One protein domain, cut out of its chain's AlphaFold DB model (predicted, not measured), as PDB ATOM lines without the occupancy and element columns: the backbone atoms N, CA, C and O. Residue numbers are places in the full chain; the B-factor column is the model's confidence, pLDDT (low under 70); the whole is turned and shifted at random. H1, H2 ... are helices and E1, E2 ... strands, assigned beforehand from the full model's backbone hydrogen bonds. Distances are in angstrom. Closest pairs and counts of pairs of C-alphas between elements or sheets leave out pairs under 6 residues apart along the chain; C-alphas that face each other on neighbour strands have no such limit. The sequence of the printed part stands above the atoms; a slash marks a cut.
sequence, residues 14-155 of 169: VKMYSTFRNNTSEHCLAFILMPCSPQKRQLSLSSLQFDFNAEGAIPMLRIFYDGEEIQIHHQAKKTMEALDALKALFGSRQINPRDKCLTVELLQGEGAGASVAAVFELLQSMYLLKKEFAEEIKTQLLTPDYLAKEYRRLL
ATOM      1  N   VAL A  14     221.812 167.588  99.044       89.31
ATOM      2  CA  VAL A  14     221.937 168.751  98.174       89.31
ATOM      3  C   VAL A  14     222.722 169.822  98.923       89.31
ATOM      4  O   VAL A  14     222.399 170.153 100.067       89.31
ATOM      5  N   LYS A  15     223.745 170.363  98.259       91.88
ATOM      6  CA  LYS A  15     224.503 171.532  98.705       91.88
ATOM      7  C   LYS A  15     223.828 172.809  98.205       91.88
ATOM      8  O   LYS A  15     223.539 172.930  97.015       91.88
ATOM      9  N   MET A  16     223.610 173.766  99.099       90.75
ATOM     10  CA  MET A  16     223.027 175.076  98.810       90.75
ATOM     11  C   MET A  16     223.742 176.178  99.593       90.75
ATOM     12  O   MET A  16     224.460 175.910 100.551       90.75
ATOM     13  N   TYR A  17     223.491 177.428  99.208       88.25
ATOM     14  CA  TYR A  17     223.921 178.605  99.956       88.25
ATOM     15  C   TYR A  17     222.717 179.472 100.300       88.25
ATOM     16  O   TYR A  17     221.755 179.531  99.532       88.25
ATOM     17  N   SER A  18     222.783 180.163 101.433       83.75
ATOM     18  CA  SER A  18     221.789 181.161 101.822       83.75
ATOM     19  C   SER A  18     222.461 182.401 102.391       83.75
ATOM     20  O   SER A  18     223.471 182.306 103.087       83.75
ATOM     21  N   THR A  19     221.879 183.560 102.107       81.56
ATOM     22  CA  THR A  19     222.242 184.843 102.707       81.56
ATOM     23  C   THR A  19     221.251 185.177 103.813       81.56
ATOM     24  O   THR A  19     220.043 185.145 103.576       81.56
ATOM     25  N   PHE A  20     221.729 185.579 104.987       73.19
ATOM     26  CA  PHE A  20     220.875 186.117 106.043       73.19
ATOM     27  C   PHE A  20     221.506 187.363 106.668       73.19
ATOM     28  O   PHE A  20     222.711 187.589 106.572       73.19
ATOM     29  N   ARG A  21     220.680 188.207 107.287       60.62
ATOM     30  CA  ARG A  21     221.150 189.353 108.073       60.62
ATOM     31  C   ARG A  21     221.035 189.009 109.550       60.62
ATOM     32  O   ARG A  21     219.972 188.572 109.986       60.62
ATOM     33  N   ASN A  22     222.112 189.198 110.305       57.47
ATOM     34  CA  ASN A  22     222.048 189.178 111.765       57.47
ATOM     35  C   ASN A  22     221.517 190.533 112.287       57.47
ATOM     36  O   ASN A  22     221.550 191.539 111.576       57.47
ATOM     37  N   ASN A  23     221.084 190.577 113.549       48.81
ATOM     38  CA  ASN A  23     220.631 191.764 114.282       48.81
ATOM     39  C   ASN A  23     221.657 192.919 114.294       48.81
ATOM     40  O   ASN A  23     221.290 194.051 114.585       48.81
ATOM     41  N   THR A  24     222.928 192.651 113.970       53.41
ATOM     42  CA  THR A  24     224.015 193.639 113.855       53.41
ATOM     43  C   THR A  24     224.215 194.201 112.441       53.41
ATOM     44  O   THR A  24     225.112 195.010 112.235       53.41
ATOM     45  N   SER A  25     223.359 193.859 111.470       49.03
ATOM     46  CA  SER A  25     223.402 194.338 110.070       49.03
ATOM     47  C   SER A  25     224.528 193.778 109.191       49.03
ATOM     48  O   SER A  25     224.628 194.159 108.024       49.03
ATOM     49  N   GLU A  26     225.345 192.853 109.692       59.31
ATOM     50  CA  GLU A  26     226.339 192.165 108.865       59.31
ATOM     51  C   GLU A  26     225.665 191.100 107.984       59.31
ATOM     52  O   GLU A  26     224.799 190.340 108.434       59.31
ATOM     53  N   HIS A  27     226.035 191.073 106.700       61.78
ATOM     54  CA  HIS A  27     225.634 190.010 105.785       61.78
ATOM     55  C   HIS A  27     226.359 188.722 106.190       61.78
ATOM     56  O   HIS A  27     227.583 188.624 106.083       61.78
ATOM     57  N   CYS A  28     225.598 187.733 106.641       69.81
ATOM     58  CA  CYS A  28     226.100 186.405 106.952       69.81
ATOM     59  C   CYS A  28     225.699 185.432 105.841       69.81
ATOM     60  O   CYS A  28     224.651 185.586 105.202       69.81
ATOM     61  N   LEU A  29     226.534 184.421 105.617       84.31
ATOM     62  CA  LEU A  29     226.260 183.355 104.665       84.31
ATOM     63  C   LEU A  29     226.244 182.014 105.373       84.31
ATOM     64  O   LEU A  29     227.035 181.778 106.280       84.31
ATOM     65  N   ALA A  30     225.355 181.141 104.921       86.75
ATOM     66  CA  ALA A  30     225.266 179.767 105.373       86.75
ATOM     67  C   ALA A  30     225.531 178.820 104.203       86.75
ATOM     68  O   ALA A  30     224.908 178.931 103.142       86.75
ATOM     69  N   PHE A  31     226.435 177.871 104.418       90.25
ATOM     70  CA  PHE A  31     226.618 176.695 103.579       90.25
ATOM     71  C   PHE A  31     225.666 175.610 104.083       90.25
ATOM     72  O   PHE A  31     225.780 175.171 105.227       90.25
ATOM     73  N   ILE A  32     224.720 175.182 103.250       91.81
ATOM     74  CA  ILE A  32     223.587 174.350 103.661       91.81
ATOM     75  C   ILE A  32     223.676 172.970 103.014       91.81
ATOM     76  O   ILE A  32     223.762 172.844 101.794       91.81
ATOM     77  N   LEU A  33     223.570 171.934 103.841       93.50
ATOM     78  CA  LEU A  33     223.390 170.548 103.428       93.50
ATOM     79  C   LEU A  33     221.969 170.097 103.750       93.50
ATOM     80  O   LEU A  33     221.583 170.042 104.918       93.50
ATOM     81  N   MET A  34     221.200 169.741 102.725       91.44
ATOM     82  CA  MET A  34     219.831 169.242 102.874       91.44
ATOM     83  C   MET A  34     219.744 167.794 102.399       91.44
ATOM     84  O   MET A  34     220.065 167.546 101.237       91.44
ATOM     85  N   PRO A  35     219.280 166.841 103.222       88.31
ATOM     86  CA  PRO A  35     219.045 165.491 102.735       88.31
ATOM     87  C   PRO A  35     217.880 165.483 101.736       88.31
ATOM     88  O   PRO A  35     216.946 166.294 101.830       88.31
ATOM     89  N   CYS A  36     217.911 164.563 100.774       81.94
ATOM     90  CA  CYS A  36     216.831 164.381  99.810       81.94
ATOM     91  C   CYS A  36     215.490 164.116 100.522       81.94
ATOM     92  O   CYS A  36     215.418 163.437 101.549       81.94
ATOM     93  N   SER A  37     214.399 164.665  99.970       68.06
ATOM     94  CA  SER A  37     213.083 164.713 100.628       68.06
ATOM     95  C   SER A  37     212.531 163.379 101.156       68.06
ATOM     96  O   SER A  37     211.919 163.419 102.225       68.06
ATOM     97  N   PRO A  38     212.755 162.204 100.528       69.25
ATOM     98  CA  PRO A  38     212.241 160.942 101.061       69.25
ATOM     99  C   PRO A  38     212.967 160.486 102.336       69.25
ATOM    100  O   PRO A  38     212.407 159.734 103.128       69.25
ATOM    101  N   GLN A  39     214.208 160.937 102.542       70.00
ATOM    102  CA  GLN A  39     215.120 160.439 103.577       70.00
ATOM    103  C   GLN A  39     215.179 161.354 104.816       70.00
ATOM    104  O   GLN A  39     215.618 160.923 105.880       70.00
ATOM    105  N   LYS A  40     214.656 162.589 104.722       73.19
ATOM    106  CA  LYS A  40     214.570 163.577 105.825       73.19
ATOM    107  C   LYS A  40     213.991 163.006 107.121       73.19
ATOM    108  O   LYS A  40     214.553 163.193 108.199       73.19
ATOM    109  N   ARG A  41     212.891 162.256 106.999       75.12
ATOM    110  CA  ARG A  41     212.165 161.672 108.139       75.12
ATOM    111  C   ARG A  41     212.913 160.529 108.820       75.12
ATOM    112  O   ARG A  41     212.655 160.261 109.983       75.12
ATOM    113  N   GLN A  42     213.832 159.862 108.119       77.00
ATOM    114  CA  GLN A  42     214.614 158.760 108.685       77.00
ATOM    115  C   GLN A  42     215.673 159.259 109.678       77.00
ATOM    116  O   GLN A  42     216.007 158.556 110.627       77.00
ATOM    117  N   LEU A  43     216.191 160.470 109.461       81.75
ATOM    118  CA  LEU A  43     217.229 161.088 110.289       81.75
ATOM    119  C   LEU A  43     216.700 162.160 111.248       81.75
ATOM    120  O   LEU A  43     217.482 162.735 112.007       81.75
ATOM    121  N   SER A  44     215.408 162.484 111.159       87.75
ATOM    122  CA  SER A  44     214.810 163.664 111.797       87.75
ATOM    123  C   SER A  44     215.601 164.945 111.497       87.75
ATOM    124  O   SER A  44     215.787 165.792 112.370       87.75
ATOM    125  N   LEU A  45     216.107 165.081 110.265       90.94
ATOM    126  CA  LEU A  45     217.005 166.160 109.848       90.94
ATOM    127  C   LEU A  45     216.405 166.934 108.672       90.94
ATOM    128  O   LEU A  45     216.111 166.366 107.620       90.94
ATOM    129  N   SER A  46     216.302 168.250 108.834       91.62
ATOM    130  CA  SER A  46     215.928 169.186 107.773       91.62
ATOM    131  C   SER A  46     217.155 169.711 107.026       91.62
ATOM    132  O   SER A  46     217.194 169.653 105.794       91.62
ATOM    133  N   SER A  47     218.166 170.200 107.756       93.12
ATOM    134  CA  SER A  47     219.417 170.692 107.168       93.12
ATOM    135  C   SER A  47     220.545 170.845 108.189       93.12
ATOM    136  O   SER A  47     220.280 171.134 109.356       93.12
ATOM    137  N   LEU A  48     221.790 170.763 107.720       94.56
ATOM    138  CA  LEU A  48     222.978 171.259 108.422       94.56
ATOM    139  C   LEU A  48     223.398 172.583 107.783       94.56
ATOM    140  O   LEU A  48     223.448 172.664 106.558       94.56
ATOM    141  N   GLN A  49     223.688 173.604 108.582       94.44
ATOM    142  CA  GLN A  49     224.092 174.924 108.098       94.44
ATOM    143  C   GLN A  49     225.383 175.360 108.780       94.44
ATOM    144  O   GLN A  49     225.422 175.483 110.001       94.44
ATOM    145  N   PHE A  50     226.428 175.589 107.994       93.75
ATOM    146  CA  PHE A  50     227.694 176.143 108.462       93.75
ATOM    147  C   PHE A  50     227.710 177.625 108.115       93.75
ATOM    148  O   PHE A  50     227.771 177.983 106.937       93.75
ATOM    149  N   ASP A  51     227.613 178.473 109.130       92.25
ATOM    150  CA  ASP A  51     227.700 179.915 108.953       92.25
ATOM    151  C   ASP A  51     229.165 180.276 108.730       92.25
ATOM    152  O   ASP A  51     230.015 179.878 109.525       92.25
ATOM    153  N   PHE A  52     229.457 181.026 107.669       90.75
ATOM    154  CA  PHE A  52     230.810 181.473 107.350       90.75
ATOM    155  C   PHE A  52     230.866 182.972 107.048       90.75
ATOM    156  O   PHE A  52     229.906 183.575 106.557       90.75
ATOM    157  N   ASN A  53     232.002 183.582 107.381       89.06
ATOM    158  CA  ASN A  53     232.222 185.022 107.256       89.06
ATOM    159  C   ASN A  53     233.086 185.383 106.030       89.06
ATOM    160  O   ASN A  53     233.464 184.526 105.230       89.06
ATOM    161  N   ALA A  54     233.409 186.673 105.894       88.38
ATOM    162  CA  ALA A  54     234.205 187.208 104.786       88.38
ATOM    163  C   ALA A  54     235.631 186.638 104.689       88.38
ATOM    164  O   ALA A  54     236.228 186.654 103.611       88.38
ATOM    165  N   GLU A  55     236.166 186.134 105.800       89.69
ATOM    166  CA  GLU A  55     237.486 185.503 105.892       89.69
ATOM    167  C   GLU A  55     237.423 183.994 105.606       89.69
ATOM    168  O   GLU A  55     238.453 183.326 105.561       89.69
ATOM    169  N   GLY A  56     236.221 183.443 105.407       88.88
ATOM    170  CA  GLY A  56     236.005 182.008 105.262       88.88
ATOM    171  C   GLY A  56     236.095 181.237 106.580       88.88
ATOM    172  O   GLY A  56     236.147 180.009 106.554       88.88
ATOM    173  N   ALA A  57     236.105 181.924 107.725       90.75
ATOM    174  CA  ALA A  57     236.004 181.283 109.030       90.75
ATOM    175  C   ALA A  57     234.564 180.825 109.284       90.75
ATOM    176  O   ALA A  57     233.617 181.493 108.863       90.75
ATOM    177  N   ILE A  58     234.412 179.704 109.995       92.00
ATOM    178  CA  ILE A  58     233.117 179.099 110.327       92.00
ATOM    179  C   ILE A  58     232.855 179.290 111.829       92.00
ATOM    180  O   ILE A  58     233.265 178.447 112.631       92.00
ATOM    181  N   PRO A  59     232.216 180.395 112.254       89.62
ATOM    182  CA  PRO A  59     231.893 180.644 113.660       89.62
ATOM    183  C   PRO A  59     230.855 179.691 114.241       89.62
ATOM    184  O   PRO A  59     230.845 179.451 115.449       89.62
ATOM    185  N   MET A  60     229.948 179.181 113.411       91.19
ATOM    186  CA  MET A  60     228.731 178.570 113.923       91.19
ATOM    187  C   MET A  60     228.202 177.480 112.999       91.19
ATOM    188  O   MET A  60     228.204 177.603 111.776       91.19
ATOM    189  N   LEU A  61     227.712 176.416 113.622       93.12
ATOM    190  CA  LEU A  61     226.954 175.346 112.996       93.12
ATOM    191  C   LEU A  61     225.526 175.376 113.542       93.12
ATOM    192  O   LEU A  61     225.308 175.435 114.754       93.12
ATOM    193  N   ARG A  62     224.548 175.267 112.648       93.38
ATOM    194  CA  ARG A  62     223.138 175.090 112.985       93.38
ATOM    195  C   ARG A  62     222.620 173.783 112.409       93.38
ATOM    196  O   ARG A  62     222.779 173.499 111.223       93.38
ATOM    197  N   ILE A  63     221.973 172.996 113.254       94.44
ATOM    198  CA  ILE A  63     221.356 171.723 112.892       94.44
ATOM    199  C   ILE A  63     219.852 171.893 113.033       94.44
ATOM    200  O   ILE A  63     219.343 172.038 114.145       94.44
ATOM    201  N   PHE A  64     219.149 171.877 111.905       93.25
ATOM    202  CA  PHE A  64     217.697 171.983 111.863       93.25
ATOM    203  C   PHE A  64     217.090 170.593 111.789       93.25
ATOM    204  O   PHE A  64     217.372 169.834 110.857       93.25
ATOM    205  N   TYR A  65     216.232 170.280 112.748       92.31
ATOM    206  CA  TYR A  65     215.551 168.999 112.833       92.31
ATOM    207  C   TYR A  65     214.193 169.043 112.129       92.31
ATOM    208  O   TYR A  65     213.563 170.094 112.002       92.31
ATOM    209  N   ASP A  66     213.736 167.877 111.686       89.19
ATOM    210  CA  ASP A  66     212.403 167.666 111.118       89.19
ATOM    211  C   ASP A  66     211.660 166.576 111.902       89.19
ATOM    212  O   ASP A  66     212.289 165.688 112.478       89.19
ATOM    213  N   GLY A  67     210.328 166.642 111.924       85.81
ATOM    214  CA  GLY A  67     209.468 165.680 112.623       85.81
ATOM    215  C   GLY A  67     208.701 166.239 113.826       85.81
ATOM    216  O   GLY A  67     208.501 167.456 113.974       85.81
ATOM    217  N   GLU A  68     208.219 165.317 114.661       87.44
ATOM    218  CA  GLU A  68     207.461 165.616 115.881       87.44
ATOM    219  C   GLU A  68     208.372 166.116 117.008       87.44
ATOM    220  O   GLU A  68     209.546 165.758 117.084       87.44
ATOM    221  N   GLU A  69     207.822 166.918 117.920       85.62
ATOM    222  CA  GLU A  69     208.569 167.555 119.013       85.62
ATOM    223  C   GLU A  69     209.371 166.544 119.850       85.62
ATOM    224  O   GLU A  69     210.569 166.724 120.069       85.62
ATOM    225  N   ILE A  70     208.758 165.417 120.227       86.75
ATOM    226  CA  ILE A  70     209.419 164.354 121.001       86.75
ATOM    227  C   ILE A  70     210.618 163.765 120.239       86.75
ATOM    228  O   ILE A  70     211.680 163.543 120.824       86.75
ATOM    229  N   GLN A  71     210.473 163.534 118.932       85.81
ATOM    230  CA  GLN A  71     211.541 162.983 118.090       85.81
ATOM    231  C   GLN A  71     212.696 163.974 117.942       85.81
ATOM    232  O   GLN A  71     213.861 163.583 118.034       85.81
ATOM    233  N   ILE A  72     212.374 165.257 117.772       87.31
ATOM    234  CA  ILE A  72     213.353 166.342 117.687       87.31
ATOM    235  C   ILE A  72     214.151 166.430 118.981       87.31
ATOM    236  O   ILE A  72     215.379 166.436 118.934       87.31
ATOM    237  N   HIS A  73     213.489 166.439 120.138       86.56
ATOM    238  CA  HIS A  73     214.184 166.478 121.424       86.56
ATOM    239  C   HIS A  73     215.087 165.266 121.631       86.56
ATOM    240  O   HIS A  73     216.217 165.420 122.095       86.56
ATOM    241  N   HIS A  74     214.623 164.072 121.256       89.50
ATOM    242  CA  HIS A  74     215.428 162.861 121.357       89.50
ATOM    243  C   HIS A  74     216.682 162.935 120.472       89.50
ATOM    244  O   HIS A  74     217.794 162.703 120.951       89.50
ATOM    245  N   GLN A  75     216.525 163.316 119.201       90.81
ATOM    246  CA  GLN A  75     217.644 163.411 118.265       90.81
ATOM    247  C   GLN A  75     218.603 164.556 118.621       90.81
ATOM    248  O   GLN A  75     219.822 164.386 118.545       90.81
ATOM    249  N   ALA A  76     218.079 165.701 119.057       89.00
ATOM    250  CA  ALA A  76     218.889 166.830 119.497       89.00
ATOM    251  C   ALA A  76     219.711 166.474 120.736       89.00
ATOM    252  O   ALA A  76     220.910 166.748 120.766       89.00
ATOM    253  N   LYS A  77     219.108 165.782 121.711       89.62
ATOM    254  CA  LYS A  77     219.817 165.281 122.892       89.62
ATOM    255  C   LYS A  77     220.944 164.321 122.506       89.62
ATOM    256  O   LYS A  77     222.075 164.528 122.930       89.62
ATOM    257  N   LYS A  78     220.668 163.340 121.641       92.06
ATOM    258  CA  LYS A  78     221.686 162.402 121.136       92.06
ATOM    259  C   LYS A  78     222.845 163.128 120.444       92.06
ATOM    260  O   LYS A  78     224.005 162.772 120.626       92.06
ATOM    261  N   THR A  79     222.533 164.157 119.659       92.12
ATOM    262  CA  THR A  79     223.534 164.979 118.961       92.12
ATOM    263  C   THR A  79     224.365 165.803 119.942       92.12
ATOM    264  O   THR A  79     225.581 165.875 119.800       92.12
ATOM    265  N   MET A  80     223.743 166.372 120.978       90.06
ATOM    266  CA  MET A  80     224.459 167.081 122.040       90.06
ATOM    267  C   MET A  80     225.408 166.170 122.816       90.06
ATOM    268  O   MET A  80     226.556 166.552 123.003       90.06
ATOM    269  N   GLU A  81     224.958 164.976 123.212       91.06
ATOM    270  CA  GLU A  81     225.778 163.989 123.933       91.06
ATOM    271  C   GLU A  81     226.992 163.549 123.102       91.06
ATOM    272  O   GLU A  81     228.104 163.425 123.612       91.06
ATOM    273  N   ALA A  82     226.797 163.356 121.797       91.06
ATOM    274  CA  ALA A  82     227.880 163.032 120.879       91.06
ATOM    275  C   ALA A  82     228.872 164.201 120.739       91.06
ATOM    276  O   ALA A  82     230.085 163.999 120.766       91.06
ATOM    277  N   LEU A  83     228.361 165.434 120.654       90.06
ATOM    278  CA  LEU A  83     229.195 166.631 120.664       90.06
ATOM    279  C   LEU A  83     229.911 166.793 122.011       90.06
ATOM    280  O   LEU A  83     231.070 167.164 122.010       90.06
ATOM    281  N   ASP A  84     229.317 166.457 123.160       87.31
ATOM    282  CA  ASP A  84     229.978 166.555 124.476       87.31
ATOM    283  C   ASP A  84     231.310 165.792 124.544       87.31
ATOM    284  O   ASP A  84     232.239 166.233 125.228       87.31
ATOM    285  N   ALA A  85     231.448 164.702 123.785       87.06
ATOM    286  CA  ALA A  85     232.710 163.975 123.660       87.06
ATOM    287  C   ALA A  85     233.835 164.817 123.019       87.06
ATOM    288  O   ALA A  85     235.012 164.582 123.286       87.06
ATOM    289  N   LEU A  86     233.482 165.831 122.226       86.81
ATOM    290  CA  LEU A  86     234.380 166.767 121.546       86.81
ATOM    291  C   LEU A  86     234.468 168.137 122.250       86.81
ATOM    292  O   LEU A  86     234.941 169.090 121.644       86.81
ATOM    293  N   LYS A  87     234.048 168.263 123.521       80.75
ATOM    294  CA  LYS A  87     233.922 169.544 124.265       80.75
ATOM    295  C   LYS A  87     235.095 170.518 124.210       80.75
ATOM    296  O   LYS A  87     234.884 171.712 124.349       80.75
ATOM    297  N   ALA A  88     236.319 170.029 124.032       80.56
ATOM    298  CA  ALA A  88     237.490 170.892 123.909       80.56
ATOM    299  C   ALA A  88     237.532 171.655 122.574       80.56
ATOM    300  O   ALA A  88     238.349 172.553 122.425       80.56
ATOM    301  N   LEU A  89     236.686 171.280 121.610       80.00
ATOM    302  CA  LEU A  89     236.706 171.745 120.228       80.00
ATOM    303  C   LEU A  89     235.565 172.717 119.895       80.00
ATOM    304  O   LEU A  89     235.429 173.105 118.742       80.00
ATOM    305  N   PHE A  90     234.738 173.133 120.853       79.06
ATOM    306  CA  PHE A  90     233.682 174.126 120.627       79.06
ATOM    307  C   PHE A  90     233.421 174.944 121.895       79.06
ATOM    308  O   PHE A  90     233.815 174.548 122.992       79.06
ATOM    309  N   GLY A  91     232.769 176.094 121.733       73.69
ATOM    310  CA  GLY A  91     232.400 176.988 122.827       73.69
ATOM    311  C   GLY A  91     231.073 176.581 123.460       73.69
ATOM    312  O   GLY A  91     230.974 175.577 124.170       73.69
ATOM    313  N   SER A  92     230.032 177.374 123.207       74.12
ATOM    314  CA  SER A  92     228.698 177.138 123.753       74.12
ATOM    315  C   SER A  92     227.766 176.413 122.769       74.12
ATOM    316  O   SER A  92     228.008 176.338 121.561       74.12
ATOM    317  N   ARG A  93     226.697 175.813 123.310       81.31
ATOM    318  CA  ARG A  93     225.647 175.124 122.545       81.31
ATOM    319  C   ARG A  93     224.284 175.469 123.114       81.31
ATOM    320  O   ARG A  93     224.103 175.458 124.331       81.31
ATOM    321  N   GLN A  94     223.319 175.704 122.235       81.06
ATOM    322  CA  GLN A  94     221.958 176.060 122.620       81.06
ATOM    323  C   GLN A  94     220.948 175.356 121.715       81.06
ATOM    324  O   GLN A  94     221.047 175.430 120.493       81.06
ATOM    325  N   ILE A  95     219.946 174.704 122.312       78.19
ATOM    326  CA  ILE A  95     218.759 174.260 121.575       78.19
ATOM    327  C   ILE A  95     217.729 175.383 121.616       78.19
ATOM    328  O   ILE A  95     217.321 175.821 122.691       78.19
ATOM    329  N   ASN A  96     217.266 175.795 120.440       78.88
ATOM    330  CA  ASN A  96     216.069 176.599 120.287       78.88
ATOM    331  C   ASN A  96     214.912 175.683 119.838       78.88
ATOM    332  O   ASN A  96     214.847 175.304 118.663       78.88
ATOM    333  N   PRO A  97     214.001 175.305 120.753       68.88
ATOM    334  CA  PRO A  97     212.910 174.386 120.437       68.88
ATOM    335  C   PRO A  97     211.879 175.002 119.485       68.88
ATOM    336  O   PRO A  97     211.284 174.278 118.691       68.88
ATOM    337  N   ARG A  98     211.711 176.334 119.500       75.81
ATOM    338  CA  ARG A  98     210.772 177.043 118.619       75.81
ATOM    339  C   ARG A  98     211.164 176.894 117.153       75.81
ATOM    340  O   ARG A  98     210.313 176.616 116.315       75.81
ATOM    341  N   ASP A  99     212.458 177.020 116.882       77.25
ATOM    342  CA  ASP A  99     213.012 176.937 115.528       77.25
ATOM    343  C   ASP A  99     213.500 175.522 115.183       77.25
ATOM    344  O   ASP A  99     214.086 175.311 114.121       77.25
ATOM    345  N   LYS A 100     213.270 174.546 116.080       89.75
ATOM    346  CA  LYS A 100     213.724 173.152 115.948       89.75
ATOM    347  C   LYS A 100     215.213 173.075 115.581       89.75
ATOM    348  O   LYS A 100     215.614 172.288 114.725       89.75
ATOM    349  N   CYS A 101     216.025 173.921 116.216       91.50
ATOM    350  CA  CYS A 101     217.412 174.172 115.835       91.50
ATOM    351  C   CYS A 101     218.358 173.941 117.016       91.50
ATOM    352  O   CYS A 101     218.142 174.475 118.104       91.50
ATOM    353  N   LEU A 102     219.429 173.176 116.797       92.19
ATOM    354  CA  LEU A 102     220.592 173.133 117.684       92.19
ATOM    355  C   LEU A 102     221.686 174.027 117.100       92.19
ATOM    356  O   LEU A 102     222.147 173.797 115.984       92.19
ATOM    357  N   THR A 103     222.107 175.016 117.879       91.50
ATOM    358  CA  THR A 103     223.200 175.928 117.548       91.50
ATOM    359  C   THR A 103     224.465 175.508 118.286       91.50
ATOM    360  O   THR A 103     224.423 175.229 119.488       91.50
ATOM    361  N   VAL A 104     225.584 175.470 117.566       91.38
ATOM    362  CA  VAL A 104     226.907 175.080 118.060       91.38
ATOM    363  C   VAL A 104     227.915 176.154 117.657       91.38
ATOM    364  O   VAL A 104     228.109 176.395 116.466       91.38
ATOM    365  N   GLU A 105     228.564 176.786 118.632       90.88
ATOM    366  CA  GLU A 105     229.649 177.743 118.386       90.88
ATOM    367  C   GLU A 105     230.982 177.010 118.251       90.88
ATOM    368  O   GLU A 105     231.408 176.308 119.168       90.88
ATOM    369  N   LEU A 106     231.657 177.177 117.119       90.19
ATOM    370  CA  LEU A 106     232.921 176.498 116.839       90.19
ATOM    371  C   LEU A 106     234.115 177.350 117.278       90.19
ATOM    372  O   LEU A 106     234.051 178.582 117.285       90.19
ATOM    373  N   LEU A 107     235.226 176.694 117.624       88.88
ATOM    374  CA  LEU A 107     236.463 177.396 117.976       88.88
ATOM    375  C   LEU A 107     236.951 178.271 116.822       88.88
ATOM    376  O   LEU A 107     236.962 177.842 115.671       88.88
ATOM    377  N   GLN A 108     237.401 179.478 117.160       86.81
ATOM    378  CA  GLN A 108     237.986 180.434 116.222       86.81
ATOM    379  C   GLN A 108     239.495 180.560 116.460       86.81
ATOM    380  O   GLN A 108     239.964 180.414 117.587       86.81
ATOM    381  N   GLY A 109     240.251 180.864 115.403       85.44
ATOM    382  CA  GLY A 109     241.707 181.016 115.476       85.44
ATOM    383  C   GLY A 109     242.456 179.680 115.478       85.44
ATOM    384  O   GLY A 109     242.194 178.805 114.649       85.44
ATOM    385  N   GLU A 110     243.433 179.533 116.374       86.19
ATOM    386  CA  GLU A 110     244.255 178.324 116.451       86.19
ATOM    387  C   GLU A 110     243.391 177.095 116.785       86.19
ATOM    388  O   GLU A 110     242.616 177.094 117.737       86.19
ATOM    389  N   GLY A 111     243.486 176.048 115.961       86.19
ATOM    390  CA  GLY A 111     242.673 174.836 116.114       86.19
ATOM    391  C   GLY A 111     241.270 174.890 115.489       86.19
ATOM    392  O   GLY A 111     240.585 173.867 115.499       86.19
ATOM    393  N   ALA A 112     240.856 176.004 114.870       88.62
ATOM    394  CA  ALA A 112     239.542 176.124 114.218       88.62
ATOM    395  C   ALA A 112     239.306 175.049 113.140       88.62
ATOM    396  O   ALA A 112     238.261 174.402 113.114       88.62
ATOM    397  N   GLY A 113     240.306 174.777 112.294       91.25
ATOM    398  CA  GLY A 113     240.208 173.722 111.279       91.25
ATOM    399  C   GLY A 113     240.034 172.321 111.879       91.25
ATOM    400  O   GLY A 113     239.227 171.536 111.391       91.25
ATOM    401  N   ALA A 114     240.733 172.015 112.978       91.38
ATOM    402  CA  ALA A 114     240.593 170.732 113.671       91.38
ATOM    403  C   ALA A 114     239.211 170.588 114.331       91.38
ATOM    404  O   ALA A 114     238.615 169.513 114.282       91.38
ATOM    405  N   SER A 115     238.686 171.683 114.889       91.12
ATOM    406  CA  SER A 115     237.321 171.760 115.413       91.12
ATOM    407  C   SER A 115     236.281 171.456 114.333       91.12
ATOM    408  O   SER A 115     235.491 170.523 114.488       91.12
ATOM    409  N   VAL A 116     236.334 172.175 113.206       93.06
ATOM    410  CA  VAL A 116     235.424 171.970 112.068       93.06
ATOM    411  C   VAL A 116     235.518 170.537 111.544       93.06
ATOM    412  O   VAL A 116     234.487 169.902 111.329       93.06
ATOM    413  N   ALA A 117     236.732 169.999 111.384       93.75
ATOM    414  CA  ALA A 117     236.948 168.642 110.889       93.75
ATOM    415  C   ALA A 117     236.325 167.581 111.809       93.75
ATOM    416  O   ALA A 117     235.559 166.744 111.335       93.75
ATOM    417  N   ALA A 118     236.612 167.638 113.113       92.69
ATOM    418  CA  ALA A 118     236.120 166.658 114.079       92.69
ATOM    419  C   ALA A 118     234.592 166.699 114.214       92.69
ATOM    420  O   ALA A 118     233.933 165.660 114.255       92.69
ATOM    421  N   VAL A 119     234.015 167.906 114.239       92.81
ATOM    422  CA  VAL A 119     232.559 168.075 114.260       92.81
ATOM    423  C   VAL A 119     231.949 167.538 112.968       92.81
ATOM    424  O   VAL A 119     230.974 166.795 113.025       92.81
ATOM    425  N   PHE A 120     232.518 167.849 111.804       94.81
ATOM    426  CA  PHE A 120     231.980 167.370 110.534       94.81
ATOM    427  C   PHE A 120     232.033 165.839 110.409       94.81
ATOM    428  O   PHE A 120     231.048 165.239 109.985       94.81
ATOM    429  N   GLU A 121     233.121 165.195 110.835       94.12
ATOM    430  CA  GLU A 121     233.236 163.727 110.870       94.12
ATOM    431  C   GLU A 121     232.178 163.086 111.775       94.12
ATOM    432  O   GLU A 121     231.551 162.084 111.410       94.12
ATOM    433  N   LEU A 122     231.915 163.697 112.935       93.56
ATOM    434  CA  LEU A 122     230.842 163.258 113.818       93.56
ATOM    435  C   LEU A 122     229.487 163.317 113.098       93.56
ATOM    436  O   LEU A 122     228.764 162.319 113.059       93.56
ATOM    437  N   LEU A 123     229.162 164.453 112.476       92.56
ATOM    438  CA  LEU A 123     227.895 164.643 111.760       92.56
ATOM    439  C   LEU A 123     227.774 163.715 110.548       92.56
ATOM    440  O   LEU A 123     226.693 163.183 110.306       92.56
ATOM    441  N   GLN A 124     228.869 163.475 109.821       92.44
ATOM    442  CA  GLN A 124     228.921 162.517 108.716       92.44
ATOM    443  C   GLN A 124     228.447 161.137 109.174       92.44
ATOM    444  O   GLN A 124     227.615 160.524 108.505       92.44
ATOM    445  N   SER A 125     228.944 160.666 110.323       90.44
ATOM    446  CA  SER A 125     228.555 159.366 110.875       90.44
ATOM    447  C   SER A 125     227.109 159.357 111.386       90.44
ATOM    448  O   SER A 125     226.363 158.416 111.118       90.44
ATOM    449  N   MET A 126     226.683 160.423 112.068       90.44
ATOM    450  CA  MET A 126     225.346 160.519 112.660       90.44
ATOM    451  C   MET A 126     224.232 160.653 111.622       90.44
ATOM    452  O   MET A 126     223.134 160.139 111.837       90.44
ATOM    453  N   TYR A 127     224.512 161.342 110.519       91.00
ATOM    454  CA  TYR A 127     223.538 161.661 109.480       91.00
ATOM    455  C   TYR A 127     223.813 160.935 108.159       91.00
ATOM    456  O   TYR A 127     223.219 161.258 107.137       91.00
ATOM    457  N   LEU A 128     224.669 159.910 108.186       89.56
ATOM    458  CA  LEU A 128     224.864 158.958 107.090       89.56
ATOM    459  C   LEU A 128     225.230 159.620 105.752       89.56
ATOM    460  O   LEU A 128     224.767 159.190 104.694       89.56
ATOM    461  N   LEU A 129     226.057 160.670 105.778       90.38
ATOM    462  CA  LEU A 129     226.495 161.341 104.553       90.38
ATOM    463  C   LEU A 129     227.324 160.366 103.699       90.38
ATOM    464  O   LEU A 129     228.253 159.720 104.197       90.38
ATOM    465  N   LYS A 130     227.027 160.290 102.393       89.69
ATOM    466  CA  LYS A 130     227.846 159.532 101.430       89.69
ATOM    467  C   LYS A 130     229.304 159.978 101.507       89.69
ATOM    468  O   LYS A 130     229.584 161.171 101.491       89.69
ATOM    469  N   LYS A 131     230.232 159.017 101.553       89.62
ATOM    470  CA  LYS A 131     231.663 159.276 101.781       89.62
ATOM    471  C   LYS A 131     232.255 160.276 100.786       89.62
ATOM    472  O   LYS A 131     232.871 161.241 101.205       89.62
ATOM    473  N   GLU A 132     232.047 160.058  99.491       90.44
ATOM    474  CA  GLU A 132     232.584 160.924  98.428       90.44
ATOM    475  C   GLU A 132     232.077 162.363  98.561       90.44
ATOM    476  O   GLU A 132     232.859 163.308  98.505       90.44
ATOM    477  N   PHE A 133     230.779 162.515  98.833       90.75
ATOM    478  CA  PHE A 133     230.169 163.810  99.101       90.75
ATOM    479  C   PHE A 133     230.754 164.440 100.369       90.75
ATOM    480  O   PHE A 133     231.177 165.588 100.349       90.75
ATOM    481  N   ALA A 134     230.842 163.688 101.467       92.62
ATOM    482  CA  ALA A 134     231.380 164.182 102.728       92.62
ATOM    483  C   ALA A 134     232.827 164.683 102.591       92.62
ATOM    484  O   ALA A 134     233.134 165.753 103.105       92.62
ATOM    485  N   GLU A 135     233.694 163.977 101.860       93.75
ATOM    486  CA  GLU A 135     235.075 164.420 101.615       93.75
ATOM    487  C   GLU A 135     235.135 165.723 100.800       93.75
ATOM    488  O   GLU A 135     235.932 166.614 101.113       93.75
ATOM    489  N   GLU A 136     234.262 165.886  99.796       93.81
ATOM    490  CA  GLU A 136     234.143 167.142  99.043       93.81
ATOM    491  C   GLU A 136     233.758 168.302  99.974       93.81
ATOM    492  O   GLU A 136     234.416 169.349  99.981       93.81
ATOM    493  N   ILE A 137     232.716 168.111 100.788       94.50
ATOM    494  CA  ILE A 137     232.229 169.140 101.712       94.50
ATOM    495  C   ILE A 137     233.278 169.452 102.777       94.50
ATOM    496  O   ILE A 137     233.554 170.621 103.032       94.50
ATOM    497  N   LYS A 138     233.915 168.433 103.359       94.50
ATOM    498  CA  LYS A 138     234.985 168.604 104.344       94.50
ATOM    499  C   LYS A 138     236.125 169.441 103.770       94.50
ATOM    500  O   LYS A 138     236.567 170.384 104.414       94.50
ATOM    501  N   THR A 139     236.551 169.154 102.542       94.38
ATOM    502  CA  THR A 139     237.594 169.937 101.861       94.38
ATOM    503  C   THR A 139     237.175 171.400 101.697       94.38
ATOM    504  O   THR A 139     237.968 172.299 101.971       94.38
ATOM    505  N   GLN A 140     235.922 171.656 101.310       93.75
ATOM    506  CA  GLN A 140     235.383 173.015 101.174       93.75
ATOM    507  C   GLN A 140     235.330 173.756 102.517       93.75
ATOM    508  O   GLN A 140     235.765 174.902 102.588       93.75
ATOM    509  N   LEU A 141     234.860 173.098 103.582       92.69
ATOM    510  CA  LEU A 141     234.777 173.673 104.930       92.69
ATOM    511  C   LEU A 141     236.159 173.960 105.540       92.69
ATOM    512  O   LEU A 141     236.308 174.906 106.306       92.69
ATOM    513  N   LEU A 142     237.171 173.162 105.194       93.69
ATOM    514  CA  LEU A 142     238.545 173.313 105.686       93.69
ATOM    515  C   LEU A 142     239.427 174.207 104.804       93.69
ATOM    516  O   LEU A 142     240.615 174.342 105.085       93.69
ATOM    517  N   THR A 143     238.867 174.825 103.759       93.38
ATOM    518  CA  THR A 143     239.593 175.735 102.863       93.38
ATOM    519  C   THR A 143     239.045 177.160 103.009       93.38
ATOM    520  O   THR A 143     238.132 177.537 102.270       93.38
ATOM    521  N   PRO A 144     239.598 177.993 103.914       90.00
ATOM    522  CA  PRO A 144     239.112 179.357 104.139       90.00
ATOM    523  C   PRO A 144     239.071 180.199 102.860       90.00
ATOM    524  O   PRO A 144     238.084 180.876 102.595       90.00
ATOM    525  N   ASP A 145     240.080 180.072 101.991       92.88
ATOM    526  CA  ASP A 145     240.124 180.778 100.704       92.88
ATOM    527  C   ASP A 145     238.947 180.434  99.782       92.88
ATOM    528  O   ASP A 145     238.486 181.282  99.012       92.88
ATOM    529  N   TYR A 146     238.463 179.190  99.829       92.31
ATOM    530  CA  TYR A 146     237.292 178.770  99.066       92.31
ATOM    531  C   TYR A 146     236.041 179.463  99.608       92.31
ATOM    532  O   TYR A 146     235.323 180.112  98.848       92.31
ATOM    533  N   LEU A 147     235.823 179.405 100.924       91.19
ATOM    534  CA  LEU A 147     234.667 180.032 101.563       91.19
ATOM    535  C   LEU A 147     234.695 181.559 101.457       91.19
ATOM    536  O   LEU A 147     233.654 182.162 101.227       91.19
ATOM    537  N   ALA A 148     235.865 182.194 101.522       90.56
ATOM    538  CA  ALA A 148     236.014 183.631 101.306       90.56
ATOM    539  C   ALA A 148     235.675 184.038  99.858       90.56
ATOM    540  O   ALA A 148     235.054 185.078  99.622       90.56
ATOM    541  N   LYS A 149     236.049 183.217  98.865       90.81
ATOM    542  CA  LYS A 149     235.647 183.425  97.461       90.81
ATOM    543  C   LYS A 149     234.144 183.258  97.281       90.81
ATOM    544  O   LYS A 149     233.517 184.120  96.665       90.81
ATOM    545  N   GLU A 150     233.569 182.200  97.849       89.06
ATOM    546  CA  GLU A 150     232.119 182.001  97.869       89.06
ATOM    547  C   GLU A 150     231.418 183.163  98.569       89.06
ATOM    548  O   GLU A 150     230.404 183.649  98.072       89.06
ATOM    549  N   TYR A 151     232.007 183.694  99.642       88.69
ATOM    550  CA  TYR A 151     231.448 184.825 100.360       88.69
ATOM    551  C   TYR A 151     231.296 186.047  99.465       88.69
ATOM    552  O   TYR A 151     230.215 186.620  99.345       88.69
ATOM    553  N   ARG A 152     232.364 186.399  98.749       86.31
ATOM    554  CA  ARG A 152     232.355 187.515  97.796       86.31
ATOM    555  C   ARG A 152     231.410 187.278  96.621       86.31
ATOM    556  O   ARG A 152     230.782 188.224  96.165       86.31
ATOM    557  N   ARG A 153     231.309 186.036  96.137       86.50
ATOM    558  CA  ARG A 153     230.422 185.654  95.027       86.50
ATOM    559  C   ARG A 153     228.941 185.778  95.394       86.50
ATOM    560  O   ARG A 153     228.131 186.098  94.532       86.50
ATOM    561  N   LEU A 154     228.600 185.470  96.643       83.69
ATOM    562  CA  LEU A 154     227.225 185.410  97.147       83.69
ATOM    563  C   LEU A 154     226.753 186.717  97.782       83.69
ATOM    564  O   LEU A 154     225.550 186.882  97.993       83.69
ATOM    565  N   LEU A 155     227.668 187.637  98.098       80.31
ATOM    566  CA  LEU A 155     227.287 188.983  98.493       80.31
ATOM    567  C   LEU A 155     226.398 189.586  97.400       80.31
ATOM    568  O   LEU A 155     226.770 189.552  96.224       80.31
TER     569      LEU A 155
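Overview. This is residues 14 to 155 of the 169 residues of an uncharacterized protein of Legionella sp. km772 (UniProt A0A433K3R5). One strongly twisted wall of six strands has H2, H3, H4 and H5 covering one of its faces, with no named helix over the other face. H2 and H3 pack on the part of the sheet with E4 and E6, while H4 and H5 cover the part with E1 and E2, H5 crossing the strands; tiny H1 only grazes the sheet. The printed part has 142 residues, with five named helices and six named strands in the order E1 E2 H1 E3 E4 H2 E5 E6 H3 H4 H5. The sheet runs E1, E2, E3, E4, E6, E5, all antiparallel, and the class is mixed, helices and strands. It is compact, with a radius of gyration of the C-alphas of 14.5 A, and rounded, spanning 39 by 35 by 30 A.

Arrangement. Start at E1, residues 14 to 21, which forms a hairpin with E2, residues 27 to 35; N 16 and O 32 are within hydrogen-bond range at 2.9 A. Past H1, residues 40 to 43, look for E3, residues 45 to 52, antiparallel to E2, with N 33 and O 48 at 2.8 A. E3 forms a hairpin with E4, residues 60 to 65, with N 49 and O 62 at 2.8 A. After H2, residues 69 to 84, comes the hairpin of E5, residues 90 to 96, and E6, residues 101 to 106, with N 94 and O 103 at 3.0 A; E6 is also antiparallel to E4, with N 63 and O 102 at 2.9 A. E4, H2 and E5 form a split strand-helix-strand unit, its two strands running the same way with E6 between them, with a right-handed crossover. H2 runs along the strands at a height of 8.6 A over the sheet. H3, residues 112 to 126, lies over E4 and E6 at a height of 9.7 A. It touches residues 79 to 83 of H2 at a steep tilt of 45 degrees, opposite ways; the closest C-alphas, of Leu 83 and Val 119, are 7.4 A apart. H3 forms a helical hairpin with H4, residues 131 to 141, at a shallow tilt of 26 degrees; the closest C-alphas, of Gln 124 and Ala 134, are 6.7 A apart. H5, residues 144 to 154, runs across the strands, at 77 degrees to E2 on the local plane. H2, H4 and H5 on one face of the sheet make two layers, helices over strands, and H3 is on the same face as H4 and H5. Each O i to N i+4 pair is within hydrogen-bond range in H2, H3, H4 and H5; H1 is too short for one.

Along the chain. Find C-alpha 14 at (221.937, 168.751, 98.174); from there E1 runs 22.9 A, and E2 then runs 25.6 A. H2 starts at C-alpha 69, (208.569, 167.555, 119.013), and is 22.1 A long; H3 is 21.2 A long. H5 ends at C-alpha 154, (227.225, 185.410, 97.147).

Size, cuts and confidence. The two C-alphas farthest apart, of Ile 70 and Asp 145, are 40.3 A apart. The printed part has no cut and no long link. Its mean pLDDT is 86.3, with values under 70 at residues 21 to 28, 37 to 38 and 97.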